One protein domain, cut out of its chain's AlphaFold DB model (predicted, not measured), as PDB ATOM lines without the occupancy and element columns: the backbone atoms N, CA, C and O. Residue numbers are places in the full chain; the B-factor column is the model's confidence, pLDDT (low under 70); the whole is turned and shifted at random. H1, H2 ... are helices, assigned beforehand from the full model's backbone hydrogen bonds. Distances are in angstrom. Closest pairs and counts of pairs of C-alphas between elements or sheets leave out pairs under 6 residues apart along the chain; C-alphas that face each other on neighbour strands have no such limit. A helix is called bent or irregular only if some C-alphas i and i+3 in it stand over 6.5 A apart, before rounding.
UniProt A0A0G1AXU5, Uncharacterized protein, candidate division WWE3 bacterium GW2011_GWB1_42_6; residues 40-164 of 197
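Overview. This is residues 40 to 164 of the 197 residues of an uncharacterized protein of candidate division WWE3 bacterium GW2011_GWB1_42_6 (UniProt A0A0G1AXU5). The model is a long, open zigzag of helices: H2 makes the long axis, H3 folds back beside one end of it as a helical hairpin, and H5 runs the long way again, with few contacts to the rest. H1 turns back at the other end of H2, little H4 continues the way of H3, and short H6 packs on H2 near the hairpin's turn. The printed part has 125 residues with six named helices, H1 to H6 in order, and no named strand; its class is all helix. It is only just loose, close to extended, with a radius of gyration of the C-alphas of 20.5 A, and its elongated outline spans 64 by 33 by 20 A.

Arrangement. H1, residues 40 to 48, is close to but not clearly touching H2, residues 52 to 90; their closest C-alphas, of Val 45 and Thr 52, are 7.0 A apart. They run opposite ways at 36 degrees, a tilt only just steep. H2 and H3, residues 96 to 113, form a helical hairpin and touch, running opposite ways at a shallow tilt of 15 degrees. H2 touches H3 with residues 82 to 89 alone, and H3 touches H2 with residues 96 to 103 alone; the closest C-alphas of the two helices, those of Leu 85 and Lys 99, are 6.1 A apart. H3 has a kink of 25 degrees near residue 107 and is irregular, with C-alphas 108 and 111 7.1 A apart. H4, residues 115 to 118, and H3 meet only through their link. H5, residues 127 to 155, is apart from H2 and close to but not clearly touching H3; their closest C-alphas, of Gln 98 and Leu 155, are 7.1 A apart. H3 and H5 run opposite ways at a shallow tilt of 8 degrees. H6, residues 159 to 163, touches H2 at residues 81 to 88 of H2, with the C-alphas of Lys 84 and Leu 163 closest at 6.3 A. Every O i to N i+4 pair is within hydrogen-bond range in H1, H2, H5 and H6; in H3 it is 11 of 14, and H4 is too short for such a pair.

Along the chain. H1 begins at C-alpha 40 (104.134, 100.711, 116.175) and is 12.2 A long. H2 measures 56.8 A and ends at C-alpha 90 (154.639, 112.871, 122.311). H3 measures 25.9 A, H4 5.0 A and H5 41.8 A. H6, 5.7 A long, ends at C-alpha 163 (140.254, 114.167, 122.513).

Size, cuts and confidence. The C-alphas of Gly 49 and Gly 92 are the two farthest apart, at 63.8 A. Residues 56 to 69 of H2 and 138 to 147 of H5 stand free. The printed part has no cut; the link from H4 to H5 is short, and the other links are tight. The mean pLDDT of the printed part is 86.0, and residues 110 to 119 are under 70.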
ATOM      1  N   ILE A  40     104.142 100.249 117.565       85.25
ATOM      2  CA  ILE A  40     104.134 100.711 116.175       85.25
ATOM      3  C   ILE A  40     104.341  99.566 115.178       85.25
ATOM      4  O   ILE A  40     103.658  99.533 114.159       85.25
ATOM      5  N   VAL A  41     105.216  98.605 115.483       85.56
ATOM      6  CA  VAL A  41     105.501  97.461 114.603       85.56
ATOM      7  C   VAL A  41     104.271  96.564 114.517       85.56
ATOM      8  O   VAL A  41     103.863  96.209 113.417       85.56
ATOM      9  N   GLN A  42     103.605  96.304 115.648       84.94
ATOM     10  CA  GLN A  42     102.363  95.527 115.662       84.94
ATOM     11  C   GLN A  42     101.276  96.173 114.791       84.94
ATOM     12  O   GLN A  42     100.680  95.510 113.949       84.94
ATOM     13  N   LYS A  43     101.074  97.493 114.914       87.94
ATOM     14  CA  LYS A  43     100.105  98.221 114.078       87.94
ATOM     15  C   LYS A  43     100.442  98.164 112.588       87.94
ATOM     16  O   LYS A  43      99.526  98.170 111.773       87.94
ATOM     17  N   LEU A  44     101.725  98.149 112.222       90.19
ATOM     18  CA  LEU A  44     102.152  98.014 110.826       90.19
ATOM     19  C   LEU A  44     101.871  96.608 110.293       90.19
ATOM     20  O   LEU A  44     101.321  96.483 109.200       90.19
ATOM     21  N   VAL A  45     102.184  95.574 111.078       90.75
ATOM     22  CA  VAL A  45     101.867  94.178 110.744       90.75
ATOM     23  C   VAL A  45     100.369  94.014 110.509       90.75
ATOM     24  O   VAL A  45      99.971  93.553 109.442       90.75
ATOM     25  N   ASP A  46      99.546  94.477 111.452       89.94
ATOM     26  CA  ASP A  46      98.090  94.333 111.387       89.94
ATOM     27  C   ASP A  46      97.485  95.144 110.227       89.94
ATOM     28  O   ASP A  46      96.628  94.649 109.496       89.94
ATOM     29  N   LYS A  47      97.931  96.395 110.026       92.44
ATOM     30  CA  LYS A  47      97.361  97.301 109.012       92.44
ATOM     31  C   LYS A  47      97.678  96.875 107.582       92.44
ATOM     32  O   LYS A  47      96.858  97.101 106.695       92.44
ATOM     33  N   PHE A  48      98.864  96.319 107.351       96.19
ATOM     34  CA  PHE A  48      99.324  95.935 106.017       96.19
ATOM     35  C   PHE A  48      99.283  94.423 105.775       96.19
ATOM     36  O   PHE A  48      99.653  93.982 104.691       96.19
ATOM     37  N   GLY A  49      98.818  93.635 106.752       90.88
ATOM     38  CA  GLY A  49      98.735  92.178 106.640       90.88
ATOM     39  C   GLY A  49     100.099  91.525 106.422       90.88
ATOM     40  O   GLY A  49     100.212  90.604 105.616       90.88
ATOM     41  N   LEU A  50     101.145  92.032 107.083       92.81
ATOM     42  CA  LEU A  50     102.509  91.529 106.903       92.81
ATOM     43  C   LEU A  50     102.663  90.132 107.514       92.81
ATOM     44  O   LEU A  50     102.073  89.820 108.549       92.81
ATOM     45  N   ASN A  51     103.511  89.303 106.909       90.75
ATOM     46  CA  ASN A  51     103.850  88.002 107.469       90.75
ATOM     47  C   ASN A  51     104.725  88.179 108.717       90.75
ATOM     48  O   ASN A  51     105.865  88.634 108.635       90.75
ATOM     49  N   THR A  52     104.209  87.768 109.873       86.94
ATOM     50  CA  THR A  52     104.897  87.872 111.167       86.94
ATOM     51  C   THR A  52     106.260  87.188 111.170       86.94
ATOM     52  O   THR A  52     107.195  87.692 111.777       86.94
ATOM     53  N   THR A  53     106.396  86.064 110.466       88.88
ATOM     54  CA  THR A  53     107.649  85.296 110.399       88.88
ATOM     55  C   THR A  53     108.716  86.043 109.601       88.88
ATOM     56  O   THR A  53     109.890  86.025 109.958       88.88
ATOM     57  N   GLU A  54     108.316  86.717 108.524       89.62
ATOM     58  CA  GLU A  54     109.233  87.519 107.709       89.62
ATOM     59  C   GLU A  54     109.644  88.795 108.440       89.62
ATOM     60  O   GLU A  54     110.815  89.163 108.417       89.62
ATOM     61  N   VAL A  55     108.709  89.428 109.153       89.88
ATOM     62  CA  VAL A  55     109.007  90.590 110.001       89.88
ATOM     63  C   VAL A  55     109.979  90.218 111.117       89.88
ATOM     64  O   VAL A  55     110.942  90.947 111.337       89.88
ATOM     65  N   ASP A  56     109.784  89.071 111.770       86.81
ATOM     66  CA  ASP A  56     110.724  88.548 112.765       86.81
ATOM     67  C   ASP A  56     112.133  88.405 112.184       86.81
ATOM     68  O   ASP A  56     113.095  88.902 112.770       86.81
ATOM     69  N   LYS A  57     112.245  87.804 110.996       90.69
ATOM     70  CA  LYS A  57     113.527  87.620 110.317       90.69
ATOM     71  C   LYS A  57     114.208  88.955 109.990       90.69
ATOM     72  O   LYS A  57     115.389  89.115 110.274       90.69
ATOM     73  N   VAL A  58     113.466  89.927 109.453       91.50
ATOM     74  CA  VAL A  58     114.003  91.267 109.149       91.50
ATOM     75  C   VAL A  58     114.473  91.974 110.421       91.50
ATOM     76  O   VAL A  58     115.512  92.628 110.419       91.50
ATOM     77  N   MET A  59     113.736  91.851 111.526       87.12
ATOM     78  CA  MET A  59     114.123  92.475 112.795       87.12
ATOM     79  C   MET A  59     115.392  91.843 113.378       87.12
ATOM     80  O   MET A  59     116.243  92.570 113.888       87.12
ATOM     81  N   GLU A  60     115.542  90.522 113.271       87.50
ATOM     82  CA  GLU A  60     116.763  89.804 113.660       87.50
ATOM     83  C   GLU A  60     117.965  90.222 112.797       87.50
ATOM     84  O   GLU A  60     119.030  90.517 113.342       87.50
ATOM     85  N   GLU A  61     117.787  90.333 111.476       87.06
ATOM     86  CA  GLU A  61     118.813  90.830 110.546       87.06
ATOM     87  C   GLU A  61     119.239  92.265 110.903       87.06
ATOM     88  O   GLU A  61     120.425  92.527 111.107       87.06
ATOM     89  N   VAL A  62     118.284  93.180 111.105       86.31
ATOM     90  CA  VAL A  62     118.565  94.569 111.512       86.31
ATOM     91  C   VAL A  62     119.266  94.632 112.871       86.31
ATOM     92  O   VAL A  62     120.142  95.474 113.076       86.31
ATOM     93  N   GLN A  63     118.888  93.783 113.827       80.81
ATOM     94  CA  GLN A  63     119.544  93.735 115.132       80.81
ATOM     95  C   GLN A  63     120.992  93.248 115.008       80.81
ATOM     96  O   GLN A  63     121.879  93.843 115.625       80.81
ATOM     97  N   ALA A  64     121.239  92.220 114.195       83.44
ATOM     98  CA  ALA A  64     122.579  91.715 113.925       83.44
ATOM     99  C   ALA A  64     123.449  92.774 113.230       83.44
ATOM    100  O   ALA A  64     124.548  93.061 113.698       83.44
ATOM    101  N   GLU A  65     122.935  93.430 112.185       82.62
ATOM    102  CA  GLU A  65     123.633  94.515 111.481       82.62
ATOM    103  C   GLU A  65     123.964  95.688 112.407       82.62
ATOM    104  O   GLU A  65     125.072  96.224 112.376       82.62
ATOM    105  N   ARG A  66     123.019  96.079 113.271       81.06
ATOM    106  CA  ARG A  66     123.269  97.097 114.300       81.06
ATOM    107  C   ARG A  66     124.366  96.656 115.256       81.06
ATOM    108  O   ARG A  66     125.214  97.478 115.582       81.06
ATOM    109  N   GLY A  67     124.360  95.396 115.689       81.12
ATOM    110  CA  GLY A  67     125.406  94.827 116.537       81.12
ATOM    111  C   GLY A  67     126.786  94.949 115.893       81.12
ATOM    112  O   GLY A  67     127.688  95.522 116.499       81.12
ATOM    113  N   THR A  68     126.919  94.513 114.640       82.12
ATOM    114  CA  THR A  68     128.166  94.629 113.868       82.12
ATOM    115  C   THR A  68     128.605  96.083 113.726       82.12
ATOM    116  O   THR A  68     129.732  96.427 114.070       82.12
ATOM    117  N   ARG A  69     127.698  96.977 113.321       81.81
ATOM    118  CA  ARG A  69     128.007  98.405 113.173       81.81
ATOM    119  C   ARG A  69     128.440  99.045 114.492       81.81
ATOM    120  O   ARG A  69     129.313  99.906 114.503       81.81
ATOM    121  N   MET A  70     127.817  98.665 115.607       79.44
ATOM    122  CA  MET A  70     128.202  99.156 116.931       79.44
ATOM    123  C   MET A  70     129.614  98.699 117.303       79.44
ATOM    124  O   MET A  70     130.390  99.523 117.777       79.44
ATOM    125  N   GLN A  71     129.967  97.441 117.028       81.44
ATOM    126  CA  GLN A  71     131.320  96.921 117.251       81.44
ATOM    127  C   GLN A  71     132.358  97.641 116.383       81.44
ATOM    128  O   GLN A  71     133.403  98.051 116.881       81.44
ATOM    129  N   GLU A  72     132.060  97.869 115.102       82.44
ATOM    130  CA  GLU A  72     132.940  98.620 114.196       82.44
ATOM    131  C   GLU A  72     133.156 100.063 114.672       82.44
ATOM    132  O   GLU A  72     134.282 100.569 114.668       82.44
ATOM    133  N   MET A  73     132.091 100.730 115.128       81.94
ATOM    134  CA  MET A  73     132.193 102.078 115.688       81.94
ATOM    135  C   MET A  73     132.982 102.100 117.000       81.94
ATOM    136  O   MET A  73     133.753 103.034 117.207       81.94
ATOM    137  N   GLN A  74     132.815 101.101 117.873       82.25
ATOM    138  CA  GLN A  74     133.601 100.965 119.104       82.25
ATOM    139  C   GLN A  74     135.084 100.801 118.780       82.25
ATOM    140  O   GLN A  74     135.898 101.590 119.252       82.25
ATOM    141  N   ALA A  75     135.432  99.856 117.903       84.44
ATOM    142  CA  ALA A  75     136.814  99.623 117.491       84.44
ATOM    143  C   ALA A  75     137.456 100.883 116.889       84.44
ATOM    144  O   ALA A  75     138.580 101.240 117.240       84.44
ATOM    145  N   THR A  76     136.717 101.593 116.031       86.56
ATOM    146  CA  THR A  76     137.183 102.850 115.428       86.56
ATOM    147  C   THR A  76     137.427 103.922 116.490       86.56
ATOM    148  O   THR A  76     138.483 104.549 116.498       86.56
ATOM    149  N   ARG A  77     136.489 104.100 117.430       84.94
ATOM    150  CA  ARG A  77     136.633 105.061 118.535       84.94
ATOM    151  C   ARG A  77     137.841 104.749 119.409       84.94
ATOM    152  O   ARG A  77     138.610 105.658 119.697       84.94
ATOM    153  N   HIS A  78     138.032 103.490 119.799       86.94
ATOM    154  CA  HIS A  78     139.191 103.077 120.597       86.94
ATOM    155  C   HIS A  78     140.507 103.399 119.895       86.94
ATOM    156  O   HIS A  78     141.390 104.002 120.503       86.94
ATOM    157  N   ALA A  79     140.612 103.084 118.603       90.06
ATOM    158  CA  ALA A  79     141.806 103.383 117.820       90.06
ATOM    159  C   ALA A  79     142.077 104.898 117.717       90.06
ATOM    160  O   ALA A  79     143.221 105.343 117.849       90.06
ATOM    161  N   GLU A  80     141.035 105.709 117.508       90.00
ATOM    162  CA  GLU A  80     141.158 107.172 117.470       90.00
ATOM    163  C   GLU A  80     141.613 107.748 118.815       90.00
ATOM    164  O   GLU A  80     142.481 108.622 118.851       90.00
ATOM    165  N   ILE A  81     141.052 107.251 119.921       91.81
ATOM    166  CA  ILE A  81     141.427 107.666 121.276       91.81
ATOM    167  C   ILE A  81     142.888 107.319 121.540       91.81
ATOM    168  O   ILE A  81     143.661 108.193 121.922       91.81
ATOM    169  N   GLU A  82     143.292 106.074 121.293       92.94
ATOM    170  CA  GLU A  82     144.670 105.635 121.513       92.94
ATOM    171  C   GLU A  82     145.666 106.462 120.690       92.94
ATOM    172  O   GLU A  82     146.720 106.858 121.197       92.94
ATOM    173  N   THR A  83     145.310 106.788 119.445       95.69
ATOM    174  CA  THR A  83     146.122 107.649 118.575       95.69
ATOM    175  C   THR A  83     146.289 109.044 119.175       95.69
ATOM    176  O   THR A  83     147.415 109.529 119.293       95.69
ATOM    177  N   LYS A  84     145.195 109.683 119.608       93.94
ATOM    178  CA  LYS A  84     145.237 111.026 120.210       93.94
ATOM    179  C   LYS A  84     145.992 111.048 121.535       93.94
ATOM    180  O   LYS A  84     146.792 111.951 121.753       93.94
ATOM    181  N   LEU A  85     145.796 110.047 122.390       95.69
ATOM    182  CA  LEU A  85     146.533 109.936 123.649       95.69
ATOM    183  C   LEU A  85     148.028 109.719 123.400       95.69
ATOM    184  O   LEU A  85     148.853 110.318 124.078       95.69
ATOM    185  N   THR A  86     148.392 108.910 122.401       96.62
ATOM    186  CA  THR A  86     149.798 108.726 122.007       96.62
ATOM    187  C   THR A  86     150.412 110.031 121.515       96.62
ATOM    188  O   THR A  86     151.522 110.368 121.921       96.62
ATOM    189  N   GLN A  87     149.686 110.794 120.695       96.00
ATOM    190  CA  GLN A  87     150.137 112.113 120.262       96.00
ATOM    191  C   GLN A  87     150.297 113.066 121.452       96.00
ATOM    192  O   GLN A  87     151.317 113.730 121.569       96.00
ATOM    193  N   ALA A  88     149.350 113.077 122.390       95.69
ATOM    194  CA  ALA A  88     149.428 113.914 123.583       95.69
ATOM    195  C   ALA A  88     150.614 113.551 124.497       95.69
ATOM    196  O   ALA A  88     151.177 114.440 125.135       95.69
ATOM    197  N   VAL A  89     151.039 112.282 124.532       97.25
ATOM    198  CA  VAL A  89     152.288 111.885 125.202       97.25
ATOM    199  C   VAL A  89     153.512 112.425 124.459       97.25
ATOM    200  O   VAL A  89     154.411 112.985 125.084       97.25
ATOM    201  N   GLN A  90     153.546 112.317 123.126       97.06
ATOM    202  CA  GLN A  90     154.639 112.871 122.311       97.06
ATOM    203  C   GLN A  90     154.746 114.396 122.443       97.06
ATOM    204  O   GLN A  90     155.850 114.934 122.506       97.06
ATOM    205  N   ASP A  91     153.603 115.075 122.541       95.94
ATOM    206  CA  ASP A  91     153.500 116.522 122.730       95.94
ATOM    207  C   ASP A  91     153.809 116.953 124.176       95.94
ATOM    208  O   ASP A  91     153.816 118.145 124.484       95.94
ATOM    209  N   GLY A  92     154.047 115.998 125.083       94.75
ATOM    210  CA  GLY A  92     154.339 116.248 126.494       94.75
ATOM    211  C   GLY A  92     153.141 116.738 127.313       94.75
ATOM    212  O   GLY A  92     153.326 117.183 128.444       94.75
ATOM    213  N   LYS A  93     151.921 116.661 126.766       94.75
ATOM    214  CA  LYS A  93     150.672 116.971 127.482       94.75
ATOM    215  C   LYS A  93     150.257 115.851 128.439       94.75
ATOM    216  O   LYS A  93     149.541 116.114 129.399       94.75
ATOM    217  N   LEU A  94     150.690 114.620 128.169       96.12
ATOM    218  CA  LEU A  94     150.453 113.442 129.001       96.12
ATOM    219  C   LEU A  94     151.757 112.701 129.296       96.12
ATOM    220  O   LEU A  94     152.700 112.717 128.507       96.12
ATOM    221  N   THR A  95     151.774 111.968 130.402       96.31
ATOM    222  CA  THR A  95     152.740 110.893 130.651       96.31
ATOM    223  C   THR A  95     152.196 109.549 130.152       96.31
ATOM    224  O   THR A  95     150.986 109.365 129.999       96.31
ATOM    225  N   GLU A  96     153.080 108.570 129.935       96.00
ATOM    226  CA  GLU A  96     152.672 107.194 129.595       96.00
ATOM    227  C   GLU A  96     151.791 106.558 130.688       96.00
ATOM    228  O   GLU A  96     150.837 105.829 130.397       96.00
ATOM    229  N   ASP A  97     152.050 106.895 131.956       95.38
ATOM    230  CA  ASP A  97     151.240 106.434 133.085       95.38
ATOM    231  C   ASP A  97     149.822 107.023 133.029       95.38
ATOM    232  O   ASP A  97     148.845 106.292 133.207       95.38
ATOM    233  N   GLN A  98     149.683 108.322 132.728       95.31
ATOM    234  CA  GLN A  98     148.374 108.965 132.553       95.31
ATOM    235  C   GLN A  98     147.613 108.353 131.374       95.31
ATOM    236  O   GLN A  98     146.447 107.994 131.525       95.31
ATOM    237  N   LYS A  99     148.273 108.148 130.224       95.38
ATOM    238  CA  LYS A  99     147.677 107.460 129.067       95.38
ATOM    239  C   LYS A  99     147.122 106.085 129.455       95.38
ATOM    240  O   LYS A  99     145.992 105.756 129.096       95.38
ATOM    241  N   THR A 100     147.887 105.299 130.209       95.56
ATOM    242  CA  THR A 100     147.477 103.956 130.647       95.56
ATOM    243  C   THR A 100     146.258 104.001 131.571       95.56
ATOM    244  O   THR A 100     145.331 103.197 131.424       95.56
ATOM    245  N   GLN A 101     146.217 104.961 132.500       94.62
ATOM    246  CA  GLN A 101     145.065 105.166 133.382       94.62
ATOM    247  C   GLN A 101     143.816 105.579 132.599       94.62
ATOM    248  O   GLN A 101     142.736 105.048 132.854       94.62
ATOM    249  N   ILE A 102     143.964 106.461 131.605       92.31
ATOM    250  CA  ILE A 102     142.857 106.905 130.752       92.31
ATOM    251  C   ILE A 102     142.295 105.744 129.930       92.31
ATOM    252  O   ILE A 102     141.086 105.521 129.938       92.31
ATOM    253  N   LEU A 103     143.151 104.959 129.268       92.56
ATOM    254  CA  LEU A 103     142.712 103.798 128.485       92.56
ATOM    255  C   LEU A 103     141.980 102.767 129.351       92.56
ATOM    256  O   LEU A 103     140.944 102.238 128.947       92.56
ATOM    257  N   THR A 104     142.476 102.534 130.567       92.69
ATOM    258  CA  THR A 104     141.829 101.642 131.536       92.69
ATOM    259  C   THR A 104     140.451 102.175 131.926       92.69
ATOM    260  O   THR A 104     139.468 101.437 131.876       92.69
ATOM    261  N   LYS A 105     140.348 103.474 132.236       90.69
ATOM    262  CA  LYS A 105     139.076 104.103 132.606       90.69
ATOM    263  C   LYS A 105     138.047 104.037 131.479       90.69
ATOM    264  O   LYS A 105     136.870 103.800 131.731       90.69
ATOM    265  N   ILE A 106     138.481 104.210 130.232       86.19
ATOM    266  CA  ILE A 106     137.610 104.119 129.056       86.19
ATOM    267  C   ILE A 106     137.072 102.696 128.878       86.19
ATOM    268  O   ILE A 106     135.863 102.527 128.692       86.19
ATOM    269  N   ALA A 107     137.925 101.679 129.023       86.31
ATOM    270  CA  ALA A 107     137.512 100.278 128.966       86.31
ATOM    271  C   ALA A 107     136.503  99.910 130.074       86.31
ATOM    272  O   ALA A 107     135.557  99.162 129.824       86.31
ATOM    273  N   GLU A 108     136.642 100.471 131.282       85.38
ATOM    274  CA  GLU A 108     135.681 100.268 132.378       85.38
ATOM    275  C   GLU A 108     134.277 100.811 132.062       85.38
ATOM    276  O   GLU A 108     133.280 100.251 132.525       85.38
ATOM    277  N   MET A 109     134.164 101.891 131.282       76.19
ATOM    278  CA  MET A 109     132.867 102.527 130.999       76.19
ATOM    279  C   MET A 109     132.223 102.089 129.686       76.19
ATOM    280  O   MET A 109     131.027 102.317 129.497       76.19
ATOM    281  N   GLU A 110     132.970 101.469 128.777       69.75
ATOM    282  CA  GLU A 110     132.439 100.919 127.530       69.75
ATOM    283  C   GLU A 110     131.165 100.059 127.704       69.75
ATOM    284  O   GLU A 110     130.196 100.307 126.974       69.75
ATOM    285  N   PRO A 111     131.060  99.126 128.679       59.59
ATOM    286  CA  PRO A 111     129.838  98.335 128.861       59.59
ATOM    287  C   PRO A 111     128.607  99.179 129.230       59.59
ATOM    288  O   PRO A 111     127.477  98.771 128.958       59.59
ATOM    289  N   VAL A 112     128.806 100.371 129.798       53.50
ATOM    290  CA  VAL A 112     127.730 101.290 130.198       53.50
ATOM    291  C   VAL A 112     127.116 101.999 128.981       53.50
ATOM    292  O   VAL A 112     125.972 102.440 129.015       53.50
ATOM    293  N   GLN A 113     127.816 102.065 127.844       55.06
ATOM    294  CA  GLN A 113     127.306 102.750 126.648       55.06
ATOM    295  C   GLN A 113     126.245 101.947 125.869       55.06
ATOM    296  O   GLN A 113     125.681 102.459 124.895       55.06
ATOM    297  N   ASN A 114     125.901 100.732 126.312       60.12
ATOM    298  CA  ASN A 114     124.800  99.929 125.773       60.12
ATOM    299  C   ASN A 114     123.418 100.485 126.183       60.12
ATOM    300  O   ASN A 114     122.627  99.830 126.858       60.12
ATOM    301  N   ARG A 115     123.075 101.681 125.687       61.38
ATOM    302  CA  ARG A 115     121.775 102.360 125.903       61.38
ATOM    303  C   ARG A 115     120.555 101.525 125.495       61.38
ATOM    304  O   ARG A 115     119.437 101.805 125.921       61.38
ATOM    305  N   ALA A 116     120.748 100.528 124.632       59.81
ATOM    306  CA  ALA A 116     119.688  99.621 124.206       59.81
ATOM    307  C   ALA A 116     119.131  98.794 125.376       59.81
ATOM    308  O   ALA A 116     117.921  98.609 125.449       59.81
ATOM    309  N   ALA A 117     119.986  98.367 126.312       61.75
ATOM    310  CA  ALA A 117     119.550  97.654 127.511       61.75
ATOM    311  C   ALA A 117     118.820  98.591 128.491       61.75
ATOM    312  O   ALA A 117     117.805  98.220 129.068       61.75
ATOM    313  N   GLU A 118     119.280  99.842 128.629       64.50
ATOM    314  CA  GLU A 118     118.649 100.835 129.516       64.50
ATOM    315  C   GLU A 118     117.247 101.262 129.054       64.50
ATOM    316  O   GLU A 118     116.427 101.696 129.864       64.50
ATOM    317  N   THR A 119     116.966 101.152 127.751       68.50
ATOM    318  CA  THR A 119     115.708 101.599 127.126       68.50
ATOM    319  C   THR A 119     114.724 100.465 126.831       68.50
ATOM    320  O   THR A 119     113.634 100.699 126.292       68.50
ATOM    321  N   GLU A 120     115.071  99.234 127.204       70.88
ATOM    322  CA  GLU A 120     114.206  98.074 127.031       70.88
ATOM    323  C   GLU A 120     112.901  98.242 127.833       70.88
ATOM    324  O   GLU A 120     112.889  98.677 128.983       70.88
ATOM    325  N   GLY A 121     111.757  97.966 127.201       73.19
ATOM    326  CA  GLY A 121     110.440  98.039 127.850       73.19
ATOM    327  C   GLY A 121     109.838  99.442 128.027       73.19
ATOM    328  O   GLY A 121     108.678  99.553 128.421       73.19
ATOM    329  N   TRP A 122     110.536 100.522 127.662       80.56
ATOM    330  CA  TRP A 122     110.032 101.899 127.834       80.56
ATOM    331  C   TRP A 122     108.762 102.233 127.052       80.56
ATOM    332  O   TRP A 122     108.023 103.166 127.382       80.56
ATOM    333  N   PHE A 123     108.507 101.482 125.986       76.06
ATOM    334  CA  PHE A 123     107.303 101.610 125.173       76.06
ATOM    335  C   PHE A 123     106.030 101.179 125.918       76.06
ATOM    336  O   PHE A 123     104.941 101.535 125.474       76.06
ATOM    337  N   ASN A 124     106.166 100.470 127.045       79.25
ATOM    338  CA  ASN A 124     105.056 100.077 127.913       79.25
ATOM    339  C   ASN A 124     104.810 101.062 129.068       79.25
ATOM    340  O   ASN A 124     103.794 100.941 129.744       79.25
ATOM    341  N   LEU A 125     105.717 102.020 129.297       84.88
ATOM    342  CA  LEU A 125     105.584 103.004 130.372       84.88
ATOM    343  C   LEU A 125     104.554 104.081 130.013       84.88
ATOM    344  O   LEU A 125     104.505 104.555 128.868       84.88
ATOM    345  N   SER A 126     103.787 104.514 131.014       89.44
ATOM    346  CA  SER A 126     102.979 105.733 130.941       89.44
ATOM    347  C   SER A 126     103.862 106.976 130.761       89.44
ATOM    348  O   SER A 126     105.088 106.931 130.892       89.44
ATOM    349  N   ALA A 127     103.247 108.116 130.436       86.62
ATOM    350  CA  ALA A 127     103.985 109.369 130.279       86.62
ATOM    351  C   ALA A 127     104.690 109.793 131.580       86.62
ATOM    352  O   ALA A 127     105.836 110.231 131.533       86.62
ATOM    353  N   GLU A 128     104.028 109.614 132.724       91.25
ATOM    354  CA  GLU A 128     104.558 109.960 134.049       91.25
ATOM    355  C   GLU A 128     105.714 109.036 134.449       91.25
ATOM    356  O   GLU A 128     106.774 109.513 134.845       91.25
ATOM    357  N   GLU A 129     105.571 107.721 134.259       89.06
ATOM    358  CA  GLU A 129     106.646 106.759 134.542       89.06
ATOM    359  C   GLU A 129     107.852 106.960 133.622       89.06
ATOM    360  O   GLU A 129     109.000 106.855 134.054       89.06
ATOM    361  N   ARG A 130     107.606 107.283 132.346       86.44
ATOM    362  CA  ARG A 130     108.676 107.621 131.408       86.44
ATOM    363  C   ARG A 130     109.393 108.895 131.834       86.44
ATOM    364  O   ARG A 130     110.615 108.924 131.767       86.44
ATOM    365  N   GLN A 131     108.663 109.920 132.271       87.56
ATOM    366  CA  GLN A 131     109.260 111.154 132.775       87.56
ATOM    367  C   GLN A 131     110.134 110.873 134.003       87.56
ATOM    368  O   GLN A 131     111.300 111.250 134.004       87.56
ATOM    369  N   ALA A 132     109.618 110.120 134.977       90.19
ATOM    370  CA  ALA A 132     110.378 109.730 136.162       90.19
ATOM    371  C   ALA A 132     111.657 108.951 135.802       90.19
ATOM    372  O   ALA A 132     112.725 109.241 136.334       90.19
ATOM    373  N   LYS A 133     111.583 108.015 134.846       86.44
ATOM    374  CA  LYS A 133     112.764 107.296 134.341       86.44
ATOM    375  C   LYS A 133     113.763 108.217 133.645       86.44
ATOM    376  O   LYS A 133     114.965 108.045 133.820       86.44
ATOM    377  N   MET A 134     113.282 109.186 132.863       85.12
ATOM    378  CA  MET A 134     114.123 110.197 132.208       85.12
ATOM    379  C   MET A 134     114.868 111.065 133.220       85.12
ATOM    380  O   MET A 134     116.058 111.310 133.029       85.12
ATOM    381  N   ASP A 135     114.189 111.479 134.288       88.44
ATOM    382  CA  ASP A 135     114.796 112.231 135.383       88.44
ATOM    383  C   ASP A 135     115.835 111.375 136.130       88.44
ATOM    384  O   ASP A 135     116.970 111.810 136.287       88.44
ATOM    385  N   GLU A 136     115.520 110.114 136.448       86.81
ATOM    386  CA  GLU A 136     116.456 109.177 137.092       86.81
ATOM    387  C   GLU A 136     117.756 109.000 136.285       86.81
ATOM    388  O   GLU A 136     118.852 109.085 136.838       86.81
ATOM    389  N   MET A 137     117.674 108.797 134.964       83.88
ATOM    390  CA  MET A 137     118.903 108.688 134.165       83.88
ATOM    391  C   MET A 137     119.623 110.016 133.999       83.88
ATOM    392  O   MET A 137     120.836 110.003 133.796       83.88
ATOM    393  N   ARG A 138     118.910 111.150 133.991       84.38
ATOM    394  CA  ARG A 138     119.566 112.460 133.956       84.38
ATOM    395  C   ARG A 138     120.438 112.597 135.196       84.38
ATOM    396  O   ARG A 138     121.633 112.829 135.051       84.38
ATOM    397  N   ASP A 139     119.872 112.337 136.366       86.88
ATOM    398  CA  ASP A 139     120.576 112.437 137.637       86.88
ATOM    399  C   ASP A 139     121.750 111.434 137.694       86.88
ATOM    400  O   ASP A 139     122.864 111.796 138.070       86.88
ATOM    401  N   ALA A 140     121.560 110.199 137.211       84.25
ATOM    402  CA  ALA A 140     122.636 109.205 137.123       84.25
ATOM    403  C   ALA A 140     123.766 109.613 136.155       84.25
ATOM    404  O   ALA A 140     124.937 109.311 136.391       84.25
ATOM    405  N   ARG A 141     123.442 110.296 135.048       81.75
ATOM    406  CA  ARG A 141     124.443 110.833 134.109       81.75
ATOM    407  C   ARG A 141     125.190 112.016 134.704       81.75
ATOM    408  O   ARG A 141     126.400 112.093 134.530       81.75
ATOM    409  N   GLU A 142     124.494 112.907 135.400       84.12
ATOM    410  CA  GLU A 142     125.103 114.042 136.096       84.12
ATOM    411  C   GLU A 142     126.073 113.570 137.182       84.12
ATOM    412  O   GLU A 142     127.199 114.057 137.244       84.12
ATOM    413  N   GLN A 143     125.687 112.562 137.971       84.81
ATOM    414  CA  GLN A 143     126.564 111.945 138.970       84.81
ATOM    415  C   GLN A 143     127.806 111.331 138.328       84.81
ATOM    416  O   GLN A 143     128.925 111.674 138.700       84.81
ATOM    417  N   ARG A 144     127.619 110.491 137.304       83.69
ATOM    418  CA  ARG A 144     128.735 109.872 136.582       83.69
ATOM    419  C   ARG A 144     129.673 110.923 135.993       83.69
ATOM    420  O   ARG A 144     130.885 110.767 136.058       83.69
ATOM    421  N   ARG A 145     129.126 112.008 135.442       82.69
ATOM    422  CA  ARG A 145     129.922 113.120 134.921       82.69
ATOM    423  C   ARG A 145     130.744 113.780 136.023       82.69
ATOM    424  O   ARG A 145     131.929 114.002 135.820       82.69
ATOM    425  N   ALA A 146     130.136 114.085 137.166       87.56
ATOM    426  CA  ALA A 146     130.843 114.699 138.285       87.56
ATOM    427  C   ALA A 146     131.981 113.800 138.796       87.56
ATOM    428  O   ALA A 146     133.075 114.289 139.066       87.56
ATOM    429  N   GLU A 147     131.750 112.487 138.876       89.12
ATOM    430  CA  GLU A 147     132.779 111.507 139.242       89.12
ATOM    431  C   GLU A 147     133.941 111.486 138.246       89.12
ATOM    432  O   GLU A 147     135.103 111.413 138.646       89.12
ATOM    433  N   LEU A 148     133.636 111.555 136.949       87.12
ATOM    434  CA  LEU A 148     134.645 111.524 135.894       87.12
ATOM    435  C   LEU A 148     135.441 112.816 135.831       87.12
ATOM    436  O   LEU A 148     136.660 112.754 135.757       87.12
ATOM    437  N   GLN A 149     134.777 113.959 135.968       87.94
ATOM    438  CA  GLN A 149     135.449 115.248 136.018       87.94
ATOM    439  C   GLN A 149     136.369 115.352 137.241       87.94
ATOM    440  O   GLN A 149     137.517 115.757 137.118       87.94
ATOM    441  N   ALA A 150     135.925 114.884 138.413       91.44
ATOM    442  CA  ALA A 150     136.787 114.825 139.593       91.44
ATOM    443  C   ALA A 150     137.996 113.892 139.392       91.44
ATOM    444  O   ALA A 150     139.086 114.154 139.907       91.44
ATOM    445  N   TRP A 151     137.816 112.797 138.650       93.12
ATOM    446  CA  TRP A 151     138.908 111.899 138.286       93.12
ATOM    447  C   TRP A 151     139.884 112.555 137.293       93.12
ATOM    448  O   TRP A 151     141.090 112.476 137.517       93.12
ATOM    449  N   GLU A 152     139.404 113.263 136.271       91.19
ATOM    450  CA  GLU A 152     140.239 114.049 135.345       91.19
ATOM    451  C   GLU A 152     141.041 115.132 136.073       91.19
ATOM    452  O   GLU A 152     142.263 115.214 135.911       91.19
ATOM    453  N   ASP A 153     140.383 115.890 136.954       91.12
ATOM    454  CA  ASP A 153     141.014 116.915 137.789       91.12
ATOM    455  C   ASP A 153     142.130 116.312 138.654       91.12
ATOM    456  O   ASP A 153     143.203 116.899 138.805       91.12
ATOM    457  N   SER A 154     141.914 115.103 139.191       93.75
ATOM    458  CA  SER A 154     142.923 114.389 139.986       93.75
ATOM    459  C   SER A 154     144.150 113.964 139.171       93.75
ATOM    460  O   SER A 154     145.244 113.843 139.724       93.75
ATOM    461  N   LEU A 155     143.978 113.766 137.862       91.94
ATOM    462  CA  LEU A 155     145.059 113.472 136.927       91.94
ATOM    463  C   LEU A 155     145.741 114.737 136.403       91.94
ATOM    464  O   LEU A 155     146.841 114.634 135.855       91.94
ATOM    465  N   GLY A 156     145.119 115.907 136.575       92.12
ATOM    466  CA  GLY A 156     145.608 117.181 136.056       92.12
ATOM    467  C   GLY A 156     145.583 117.242 134.528       92.12
ATOM    468  O   GLY A 156     146.496 117.811 133.932       92.12
ATOM    469  N   VAL A 157     144.586 116.614 133.899       89.00
ATOM    470  CA  VAL A 157     144.438 116.528 132.437       89.00
ATOM    471  C   VAL A 157     143.071 117.055 132.014       89.00
ATOM    472  O   VAL A 157     142.090 116.854 132.719       89.00
ATOM    473  N   ASP A 158     143.004 117.687 130.845       89.25
ATOM    474  CA  ASP A 158     141.744 118.045 130.184       89.25
ATOM    475  C   ASP A 158     141.540 117.094 128.993       89.25
ATOM    476  O   ASP A 158     142.177 117.232 127.941       89.25
ATOM    477  N   LEU A 159     140.723 116.052 129.183       86.56
ATOM    478  CA  LEU A 159     140.503 115.047 128.140       86.56
ATOM    479  C   LEU A 159     139.636 115.572 127.003       86.56
ATOM    480  O   LEU A 159     139.833 115.137 125.868       86.56
ATOM    481  N   ASP A 160     138.738 116.517 127.269       86.94
ATOM    482  CA  ASP A 160     137.932 117.154 126.232       86.94
ATOM    483  C   ASP A 160     138.830 117.961 125.282       86.94
ATOM    484  O   ASP A 160     138.653 117.892 124.061       86.94
ATOM    485  N   GLU A 161     139.849 118.654 125.806       87.44
ATOM    486  CA  GLU A 161     140.861 119.330 124.986       87.44
ATOM    487  C   GLU A 161     141.682 118.328 124.156       87.44
ATOM    488  O   GLU A 161     141.877 118.523 122.953       87.44
ATOM    489  N   ILE A 162     142.161 117.240 124.773       88.25
ATOM    490  CA  ILE A 162     143.030 116.252 124.107       88.25
ATOM    491  C   ILE A 162     142.267 115.468 123.034       88.25
ATOM    492  O   ILE A 162     142.783 115.198 121.944       88.25
ATOM    493  N   LEU A 163     141.037 115.073 123.341       86.12
ATOM    494  CA  LEU A 163     140.254 114.167 122.513       86.12
ATOM    495  C   LEU A 163     139.340 114.943 121.563       86.12
ATOM    496  O   LEU A 163     138.913 114.388 120.552       86.12
ATOM    497  N   GLY A 164     139.136 116.246 121.781       80.12
ATOM    498  CA  GLY A 164     138.387 117.143 120.896       80.12
ATOM    499  C   GLY A 164     136.894 116.819 120.813       80.12
ATOM    500  O   GLY A 164     136.203 117.294 119.910       80.12
TER     501      GLY A 164